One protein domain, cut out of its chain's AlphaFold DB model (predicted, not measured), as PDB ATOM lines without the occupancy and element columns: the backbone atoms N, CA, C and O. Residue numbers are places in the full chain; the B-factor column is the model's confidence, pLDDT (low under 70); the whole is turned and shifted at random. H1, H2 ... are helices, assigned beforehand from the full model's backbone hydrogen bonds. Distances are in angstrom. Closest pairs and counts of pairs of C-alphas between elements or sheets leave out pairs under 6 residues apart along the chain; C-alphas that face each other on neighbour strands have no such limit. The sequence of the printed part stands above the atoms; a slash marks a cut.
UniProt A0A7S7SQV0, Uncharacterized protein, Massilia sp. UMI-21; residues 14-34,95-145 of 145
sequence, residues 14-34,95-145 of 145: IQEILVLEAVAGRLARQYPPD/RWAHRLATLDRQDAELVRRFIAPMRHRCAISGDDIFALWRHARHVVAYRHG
ATOM      1  N   ILE A  14     590.552 479.060 405.855       73.94
ATOM      2  CA  ILE A  14     591.179 479.766 404.716       73.94
ATOM      3  C   ILE A  14     591.783 478.750 403.729       73.94
ATOM      4  O   ILE A  14     591.717 478.930 402.516       73.94
ATOM      5  N   GLN A  15     592.307 477.640 404.251       75.56
ATOM      6  CA  GLN A  15     592.850 476.545 403.460       75.56
ATOM      7  C   GLN A  15     591.782 475.838 402.606       75.56
ATOM      8  O   GLN A  15     592.044 475.561 401.439       75.56
ATOM      9  N   GLU A  16     590.570 475.604 403.122       75.50
ATOM     10  CA  GLU A  16     589.451 475.054 402.337       75.50
ATOM     11  C   GLU A  16     589.034 475.974 401.189       75.50
ATOM     12  O   GLU A  16     588.778 475.496 400.083       75.50
ATOM     13  N   ILE A  17     589.010 477.292 401.418       78.44
ATOM     14  CA  ILE A  17     588.704 478.278 400.370       78.44
ATOM     15  C   ILE A  17     589.764 478.235 399.273       78.44
ATOM     16  O   ILE A  17     589.417 478.157 398.096       78.44
ATOM     17  N   LEU A  18     591.047 478.224 399.643       81.88
ATOM     18  CA  LEU A  18     592.149 478.146 398.681       81.88
ATOM     19  C   LEU A  18     592.106 476.847 397.866       81.88
ATOM     20  O   LEU A  18     592.331 476.868 396.655       81.88
ATOM     21  N   VAL A  19     591.776 475.718 398.501       82.75
ATOM     22  CA  VAL A  19     591.604 474.431 397.811       82.75
ATOM     23  C   VAL A  19     590.415 474.486 396.847       82.75
ATOM     24  O   VAL A  19     590.562 474.086 395.690       82.75
ATOM     25  N   LEU A  20     589.266 475.026 397.272       82.19
ATOM     26  CA  LEU A  20     588.087 475.213 396.415       82.19
ATOM     27  C   LEU A  20     588.379 476.130 395.226       82.19
ATOM     28  O   LEU A  20     587.972 475.819 394.110       82.19
ATOM     29  N   GLU A  21     589.094 477.234 395.434       84.00
ATOM     30  CA  GLU A  21     589.475 478.151 394.357       84.00
ATOM     31  C   GLU A  21     590.465 477.509 393.382       84.00
ATOM     32  O   GLU A  21     590.313 477.663 392.169       84.00
ATOM     33  N   ALA A  22     591.428 476.726 393.871       84.62
ATOM     34  CA  ALA A  22     592.361 475.998 393.016       84.62
ATOM     35  C   ALA A  22     591.646 474.946 392.150       84.62
ATOM     36  O   ALA A  22     591.927 474.836 390.954       84.62
ATOM     37  N   VAL A  23     590.703 474.202 392.735       84.62
ATOM     38  CA  VAL A  23     589.881 473.206 392.029       84.62
ATOM     39  C   VAL A  23     588.952 473.885 391.021       84.62
ATOM     40  O   VAL A  23     588.927 473.490 389.857       84.62
ATOM     41  N   ALA A  24     588.258 474.957 391.414       83.69
ATOM     42  CA  ALA A  24     587.432 475.758 390.511       83.69
ATOM     43  C   ALA A  24     588.259 476.335 389.349       83.69
ATOM     44  O   ALA A  24     587.812 476.325 388.205       83.69
ATOM     45  N   GLY A  25     589.493 476.773 389.612       83.69
ATOM     46  CA  GLY A  25     590.419 477.260 388.593       83.69
ATOM     47  C   GLY A  25     590.862 476.178 387.604       83.69
ATOM     48  O   GLY A  25     590.995 476.461 386.414       83.69
ATOM     49  N   ARG A  26     591.067 474.934 388.056       84.88
ATOM     50  CA  ARG A  26     591.359 473.793 387.169       84.88
ATOM     51  C   ARG A  26     590.142 473.402 386.333       84.88
ATOM     52  O   ARG A  26     590.254 473.286 385.114       84.88
ATOM     53  N   LEU A  27     588.974 473.318 386.960       82.38
ATOM     54  CA  LEU A  27     587.694 473.084 386.291       82.38
ATOM     55  C   LEU A  27     587.382 474.156 385.241       82.38
ATOM     56  O   LEU A  27     586.941 473.826 384.146       82.38
ATOM     57  N   ALA A  28     587.668 475.426 385.526       83.56
ATOM     58  CA  ALA A  28     587.478 476.521 384.577       83.56
ATOM     59  C   ALA A  28     588.398 476.418 383.348       83.56
ATOM     60  O   ALA A  28     588.021 476.861 382.265       83.56
ATOM     61  N   ARG A  29     589.592 475.820 383.485       84.69
ATOM     62  CA  ARG A  29     590.466 475.524 382.335       84.69
ATOM     63  C   ARG A  29     589.946 474.348 381.516       84.69
ATOM     64  O   ARG A  29     590.042 474.381 380.295       84.69
ATOM     65  N   GLN A  30     589.400 473.330 382.179       83.88
ATOM     66  CA  GLN A  30     588.845 472.146 381.522       83.88
ATOM     67  C   GLN A  30     587.525 472.449 380.794       83.88
ATOM     68  O   GLN A  30     587.281 471.925 379.710       83.88
ATOM     69  N   TYR A  31     586.700 473.327 381.365       81.44
ATOM     70  CA  TYR A  31     585.431 473.785 380.802       81.44
ATOM     71  C   TYR A  31     585.499 475.296 380.548       81.44
ATOM     72  O   TYR A  31     584.974 476.077 381.349       81.44
ATOM     73  N   PRO A  32     586.150 475.727 379.450       78.50
ATOM     74  CA  PRO A  32     586.330 477.140 379.164       78.50
ATOM     75  C   PRO A  32     584.982 477.849 378.961       78.50
ATOM     76  O   PRO A  32     584.015 477.229 378.496       78.50
ATOM     77  N   PRO A  33     584.923 479.159 379.271       77.25
ATOM     78  CA  PRO A  33     583.707 479.945 379.132       77.25
ATOM     79  C   PRO A  33     583.302 480.028 377.662       77.25
ATOM     80  O   PRO A  33     584.096 480.441 376.800       77.25
ATOM     81  N   ASP A  34     582.053 479.654 377.399       76.38
ATOM     82  CA  ASP A  34     581.451 479.694 376.070       76.38
ATOM     83  C   ASP A  34     581.133 481.123 375.628       76.38
ATOM     84  O   ASP A  34     581.081 482.060 376.428       76.38
ATOM     85  N   ARG A  95     580.396 477.672 383.204       77.06
ATOM     86  CA  ARG A  95     580.150 476.359 382.578       77.06
ATOM     87  C   ARG A  95     580.512 475.168 383.459       77.06
ATOM     88  O   ARG A  95     579.824 474.148 383.458       77.06
ATOM     89  N   TRP A  96     581.597 475.309 384.215       80.81
ATOM     90  CA  TRP A  96     582.093 474.286 385.128       80.81
ATOM     91  C   TRP A  96     581.190 474.046 386.346       80.81
ATOM     92  O   TRP A  96     581.365 473.048 387.031       80.81
ATOM     93  N   ALA A  97     580.226 474.928 386.619       80.19
ATOM     94  CA  ALA A  97     579.273 474.828 387.725       80.19
ATOM     95  C   ALA A  97     577.990 474.056 387.363       80.19
ATOM     96  O   ALA A  97     577.005 474.097 388.102       80.19
ATOM     97  N   HIS A  98     577.955 473.393 386.207       78.94
ATOM     98  CA  HIS A  98     576.817 472.582 385.781       78.94
ATOM     99  C   HIS A  98     577.038 471.099 386.075       78.94
ATOM    100  O   HIS A  98     578.164 470.616 386.142       78.94
ATOM    101  N   ARG A  99     575.939 470.346 386.194       72.00
ATOM    102  CA  ARG A  99     575.947 468.913 386.540       72.00
ATOM    103  C   ARG A  99     576.741 468.035 385.560       72.00
ATOM    104  O   ARG A  99     577.195 466.963 385.940       72.00
ATOM    105  N   LEU A 100     576.896 468.500 384.320       72.00
ATOM    106  CA  LEU A 100     577.670 467.839 383.265       72.00
ATOM    107  C   LEU A 100     579.188 468.014 383.426       72.00
ATOM    108  O   LEU A 100     579.943 467.234 382.856       72.00
ATOM    109  N   ALA A 101     579.640 469.017 384.183       76.12
ATOM    110  CA  ALA A 101     581.050 469.178 384.494       76.12
ATOM    111  C   ALA A 101     581.408 468.226 385.637       76.12
ATOM    112  O   ALA A 101     580.954 468.391 386.770       76.12
ATOM    113  N   THR A 102     582.189 467.195 385.337       78.06
ATOM    114  CA  THR A 102     582.677 466.243 386.336       78.06
ATOM    115  C   THR A 102     584.109 466.562 386.713       78.06
ATOM    116  O   THR A 102     584.914 466.922 385.850       78.06
ATOM    117  N   LEU A 103     584.430 466.390 387.993       74.25
ATOM    118  CA  LEU A 103     585.804 466.480 388.467       74.25
ATOM    119  C   LEU A 103     586.627 465.267 388.056       74.25
ATOM    120  O   LEU A 103     586.125 464.142 388.031       74.25
ATOM    121  N   ASP A 104     587.918 465.508 387.852       78.56
ATOM    122  CA  ASP A 104     588.900 464.435 387.815       78.56
ATOM    123  C   ASP A 104     589.028 463.768 389.197       78.56
ATOM    124  O   ASP A 104     588.777 464.368 390.249       78.56
ATOM    125  N   ARG A 105     589.422 462.496 389.209       75.06
ATOM    126  CA  ARG A 105     589.443 461.634 390.395       75.06
ATOM    127  C   ARG A 105     590.342 462.188 391.503       75.06
ATOM    128  O   ARG A 105     589.986 462.088 392.676       75.06
ATOM    129  N   GLN A 106     591.462 462.807 391.134       77.81
ATOM    130  CA  GLN A 106     592.405 463.420 392.074       77.81
ATOM    131  C   GLN A 106     591.804 464.645 392.779       77.81
ATOM    132  O   GLN A 106     591.872 464.754 394.003       77.81
ATOM    133  N   ASP A 107     591.152 465.533 392.026       75.81
ATOM    134  CA  ASP A 107     590.496 466.717 392.587       75.81
ATOM    135  C   ASP A 107     589.276 466.332 393.432       75.81
ATOM    136  O   ASP A 107     589.030 466.923 394.486       75.81
ATOM    137  N   ALA A 108     588.544 465.290 393.029       72.94
ATOM    138  CA  ALA A 108     587.437 464.757 393.812       72.94
ATOM    139  C   ALA A 108     587.907 464.190 395.163       72.94
ATOM    140  O   ALA A 108     587.235 464.374 396.179       72.94
ATOM    141  N   GLU A 109     589.066 463.526 395.207       75.00
ATOM    142  CA  GLU A 109     589.661 463.054 396.460       75.00
ATOM    143  C   GLU A 109     590.133 464.199 397.358       75.00
ATOM    144  O   GLU A 109     589.910 464.138 398.567       75.00
ATOM    145  N   LEU A 110     590.730 465.254 396.796       75.50
ATOM    146  CA  LEU A 110     591.118 466.442 397.562       75.50
ATOM    147  C   LEU A 110     589.902 467.109 398.212       75.50
ATOM    148  O   LEU A 110     589.917 467.380 399.411       75.50
ATOM    149  N   VAL A 111     588.816 467.296 397.459       73.50
ATOM    150  CA  VAL A 111     587.580 467.889 397.991       73.50
ATOM    151  C   VAL A 111     586.961 467.009 399.081       73.50
ATOM    152  O   VAL A 111     586.539 467.520 400.118       73.50
ATOM    153  N   ARG A 112     586.974 465.680 398.908       72.88
ATOM    154  CA  ARG A 112     586.501 464.739 399.942       72.88
ATOM    155  C   ARG A 112     587.341 464.756 401.214       72.88
ATOM    156  O   ARG A 112     586.793 464.571 402.295       72.88
ATOM    157  N   ARG A 113     588.661 464.915 401.095       72.56
ATOM    158  CA  ARG A 113     589.575 464.911 402.248       72.56
ATOM    159  C   ARG A 113     589.480 466.199 403.063       72.56
ATOM    160  O   ARG A 113     589.609 466.128 404.277       72.56
ATOM    161  N   PHE A 114     589.266 467.341 402.407       67.12
ATOM    162  CA  PHE A 114     589.359 468.652 403.054       67.12
ATOM    163  C   PHE A 114     588.019 469.304 403.410       67.12
ATOM    164  O   PHE A 114     587.979 470.045 404.381       67.12
ATOM    165  N   ILE A 115     586.944 469.082 402.645       63.00
ATOM    166  CA  ILE A 115     585.755 469.956 402.719       63.00
ATOM    167  C   ILE A 115     584.511 469.216 403.207       63.00
ATOM    168  O   ILE A 115     583.692 469.785 403.922       63.00
ATOM    169  N   ALA A 116     584.347 467.942 402.857       57.47
ATOM    170  CA  ALA A 116     583.290 467.124 403.436       57.47
ATOM    171  C   ALA A 116     583.557 465.636 403.194       57.47
ATOM    172  O   ALA A 116     583.877 465.262 402.061       57.47
ATOM    173  N   PRO A 117     583.258 464.754 404.167       54.50
ATOM    174  CA  PRO A 117     582.916 463.371 403.873       54.50
ATOM    175  C   PRO A 117     581.571 463.359 403.127       54.50
ATOM    176  O   PRO A 117     580.535 462.955 403.655       54.50
ATOM    177  N   MET A 118     581.548 463.856 401.888       51.16
ATOM    178  CA  MET A 118     580.400 463.694 401.012       51.16
ATOM    179  C   MET A 118     580.194 462.197 400.825       51.16
ATOM    180  O   MET A 118     581.077 461.495 400.323       51.16
ATOM    181  N   ARG A 119     579.026 461.723 401.276       47.88
ATOM    182  CA  ARG A 119     578.504 460.362 401.094       47.88
ATOM    183  C   ARG A 119     578.991 459.755 399.783       47.88
ATOM    184  O   ARG A 119     578.900 460.427 398.762       47.88
ATOM    185  N   HIS A 120     579.438 458.498 399.849       51.47
ATOM    186  CA  HIS A 120     580.033 457.619 398.825       51.47
ATOM    187  C   HIS A 120     579.532 457.764 397.365       51.47
ATOM    188  O   HIS A 120     579.062 456.807 396.756       51.47
ATOM    189  N   ARG A 121     579.630 458.945 396.757       52.75
ATOM    190  CA  ARG A 121     579.285 459.187 395.356       52.75
ATOM    191  C   ARG A 121     580.561 459.226 394.554       52.75
ATOM    192  O   ARG A 121     581.330 460.164 394.712       52.75
ATOM    193  N   CYS A 122     580.769 458.228 393.694       55.78
ATOM    194  CA  CYS A 122     581.967 458.074 392.862       55.78
ATOM    195  C   CYS A 122     582.349 459.315 392.039       55.78
ATOM    196  O   CYS A 122     583.538 459.492 391.797       55.78
ATOM    197  N   ALA A 123     581.400 460.189 391.688       64.31
ATOM    198  CA  ALA A 123     581.654 461.435 390.969       64.31
ATOM    199  C   ALA A 123     581.064 462.638 391.721       64.31
ATOM    200  O   ALA A 123     579.911 462.592 392.156       64.31
ATOM    201  N   ILE A 124     581.861 463.702 391.857       72.31
ATOM    202  CA  ILE A 124     581.418 465.015 392.344       72.31
ATOM    203  C   ILE A 124     581.086 465.860 391.117       72.31
ATOM    204  O   ILE A 124     581.907 465.962 390.200       72.31
ATOM    205  N   SER A 125     579.881 466.425 391.086       79.62
ATOM    206  CA  SER A 125     579.452 467.279 389.983       79.62
ATOM    207  C   SER A 125     579.872 468.731 390.208       79.62
ATOM    208  O   SER A 125     580.047 469.181 391.342       79.62
ATOM    209  N   GLY A 126     580.000 469.487 389.122       77.31
ATOM    210  CA  GLY A 126     580.331 470.906 389.152       77.31
ATOM    211  C   GLY A 126     579.325 471.754 389.932       77.31
ATOM    212  O   GLY A 126     579.712 472.738 390.556       77.31
ATOM    213  N   ASP A 127     578.051 471.349 389.962       80.44
ATOM    214  CA  ASP A 127     576.997 472.021 390.739       80.44
ATOM    215  C   ASP A 127     577.228 471.871 392.254       80.44
ATOM    216  O   ASP A 127     577.144 472.851 392.996       80.44
ATOM    217  N   ASP A 128     577.637 470.678 392.705       77.25
ATOM    218  CA  ASP A 128     577.977 470.426 394.112       77.25
ATOM    219  C   ASP A 128     579.177 471.289 394.552       77.25
ATOM    220  O   ASP A 128     579.182 471.874 395.638       77.25
ATOM    221  N   ILE A 129     580.183 471.417 393.679       80.69
ATOM    222  CA  ILE A 129     581.370 472.251 393.930       80.69
ATOM    223  C   ILE A 129     581.002 473.727 393.935       80.69
ATOM    224  O   ILE A 129     581.473 474.477 394.787       80.69
ATOM    225  N   PHE A 130     580.158 474.159 393.003       82.62
ATOM    226  CA  PHE A 130     579.720 475.542 392.925       82.62
ATOM    227  C   PHE A 130     578.909 475.954 394.154       82.62
ATOM    228  O   PHE A 130     579.106 477.057 394.664       82.62
ATOM    229  N   ALA A 131     578.040 475.076 394.663       80.69
ATOM    230  CA  ALA A 131     577.306 475.311 395.901       80.69
ATOM    231  C   ALA A 131     578.259 475.514 397.091       80.69
ATOM    232  O   ALA A 131     578.124 476.495 397.825       80.69
ATOM    233  N   LEU A 132     579.266 474.645 397.228       77.38
ATOM    234  CA  LEU A 132     580.300 474.752 398.260       77.38
ATOM    235  C   LEU A 132     581.149 476.016 398.126       77.38
ATOM    236  O   LEU A 132     581.326 476.750 399.094       77.38
ATOM    237  N   TRP A 133     581.640 476.301 396.922       81.88
ATOM    238  CA  TRP A 133     582.453 477.480 396.641       81.88
ATOM    239  C   TRP A 133     581.682 478.777 396.905       81.88
ATOM    240  O   TRP A 133     582.204 479.701 397.528       81.88
ATOM    241  N   ARG A 134     580.411 478.839 396.489       82.06
ATOM    242  CA  ARG A 134     579.539 479.992 396.739       82.06
ATOM    243  C   ARG A 134     579.283 480.183 398.230       82.06
ATOM    244  O   ARG A 134     579.313 481.319 398.698       82.06
ATOM    245  N   HIS A 135     579.040 479.098 398.963       78.75
ATOM    246  CA  HIS A 135     578.847 479.152 400.406       78.75
ATOM    247  C   HIS A 135     580.113 479.651 401.117       78.75
ATOM    248  O   HIS A 135     580.046 480.631 401.854       78.75
ATOM    249  N   ALA A 136     581.272 479.067 400.799       76.25
ATOM    250  CA  ALA A 136     582.567 479.477 401.334       76.25
ATOM    251  C   ALA A 136     582.850 480.968 401.081       76.25
ATOM    252  O   ALA A 136     583.207 481.697 402.004       76.25
ATOM    253  N   ARG A 137     582.606 481.462 399.858       78.88
ATOM    254  CA  ARG A 137     582.771 482.889 399.539       78.88
ATOM    255  C   ARG A 137     581.820 483.804 400.298       78.88
ATOM    256  O   ARG A 137     582.246 484.873 400.725       78.88
ATOM    257  N   HIS A 138     580.559 483.411 400.467       78.06
ATOM    258  CA  HIS A 138     579.617 484.201 401.257       78.06
ATOM    259  C   HIS A 138     580.078 484.318 402.712       78.06
ATOM    260  O   HIS A 138     580.112 485.427 403.237       78.06
ATOM    261  N   VAL A 139     580.493 483.213 403.337       75.25
ATOM    262  CA  VAL A 139     580.975 483.207 404.730       75.25
ATOM    263  C   VAL A 139     582.198 484.115 404.905       75.25
ATOM    264  O   VAL A 139     582.265 484.874 405.867       75.25
ATOM    265  N   VAL A 140     583.134 484.105 403.952       72.38
ATOM    266  CA  VAL A 140     584.308 484.999 403.964       72.38
ATOM    267  C   VAL A 140     583.908 486.463 403.822       72.38
ATOM    268  O   VAL A 140     584.408 487.301 404.567       72.38
ATOM    269  N   ALA A 141     582.998 486.779 402.896       73.38
ATOM    270  CA  ALA A 141     582.544 488.149 402.673       73.38
ATOM    271  C   ALA A 141     581.879 488.747 403.925       73.38
ATOM    272  O   ALA A 141     582.142 489.897 404.255       73.38
ATOM    273  N   TYR A 142     581.095 487.956 404.665       67.06
ATOM    274  CA  TYR A 142     580.491 488.377 405.937       67.06
ATOM    275  C   TYR A 142     581.491 488.538 407.087       67.06
ATOM    276  O   TYR A 142     581.178 489.185 408.078       67.06
ATOM    277  N   ARG A 143     582.682 487.937 406.992       61.00
ATOM    278  CA  ARG A 143     583.707 488.010 408.043       61.00
ATOM    279  C   ARG A 143     584.622 489.230 407.911       61.00
ATOM    280  O   ARG A 143     585.334 489.553 408.857       61.00
ATOM    281  N   HIS A 144     584.636 489.854 406.736       56.44
ATOM    282  CA  HIS A 144     585.546 490.945 406.379       56.44
ATOM    283  C   HIS A 144     584.833 492.235 405.934       56.44
ATOM    284  O   HIS A 144     585.519 493.175 405.535       56.44
ATOM    285  N   GLY A 145     583.499 492.276 405.978       50.62
ATOM    286  CA  GLY A 145     582.687 493.486 405.803       50.62
ATOM    287  C   GLY A 145     582.139 493.965 407.134       50.62
ATOM    288  O   GLY A 145     582.072 495.198 407.312       50.62
TER     289      GLY A 145
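This is residues 14 to 34 and 95 to 145 of the 145 residues of an uncharacterized protein of Massilia sp. UMI-21 (UniProt A0A7S7SQV0). Helix H1 is the middle piece of a flat three-helix arrangement: the short helix H2 packs beside part of it, nearly antiparallel, and the long helix H3 crosses it at a steep tilt. A long loop leads from H2 round to H3, which H2 does not reach. The printed part has 72 residues with three named helices, in the order H1, H2, H3, and no named strand; it is all helix and compact, with a radius of gyration of the C-alphas of 12.1 A and spans of 35 by 32 by 16 A.

H1, residues 14 to 30, touches H2, residues 105 to 114, with residues 16 to 23 alone; the closest C-alphas, of Glu 16 and Phe 114, are 6.4 A apart, at a shallow tilt of 17 degrees, opposite ways. Residues 17 to 24 of H1 touch residues 129 to 137 of H3, which is residues 126 to 144; the closest C-alphas, of Leu 20 and Trp 133, are 6.1 A apart, at a steep tilt of 41 degrees, opposite ways. H2 and H3 are apart. In H1, H2 and H3 every O i to N i+4 pair is within hydrogen-bond range.

H1 begins at C-alpha 14 (591.179, 479.766, 404.716) and is 24.5 A long; H2 is 14.5 A; H3 is 26.9 A and ends at C-alpha 144 (585.546, 490.945, 406.379).

The C-alphas of Cys 122 and Gly 145 are the two farthest apart, at 37.7 A. Residues 35 to 94 are not printed, and C-alphas 34 and 95 are 7.4 A apart across this cut, in the link from H1 to H2. The link from H2 to H3 is long, 11 residues. The model's pLDDT is under 70 at residues 114 to 123 and 142 to 145.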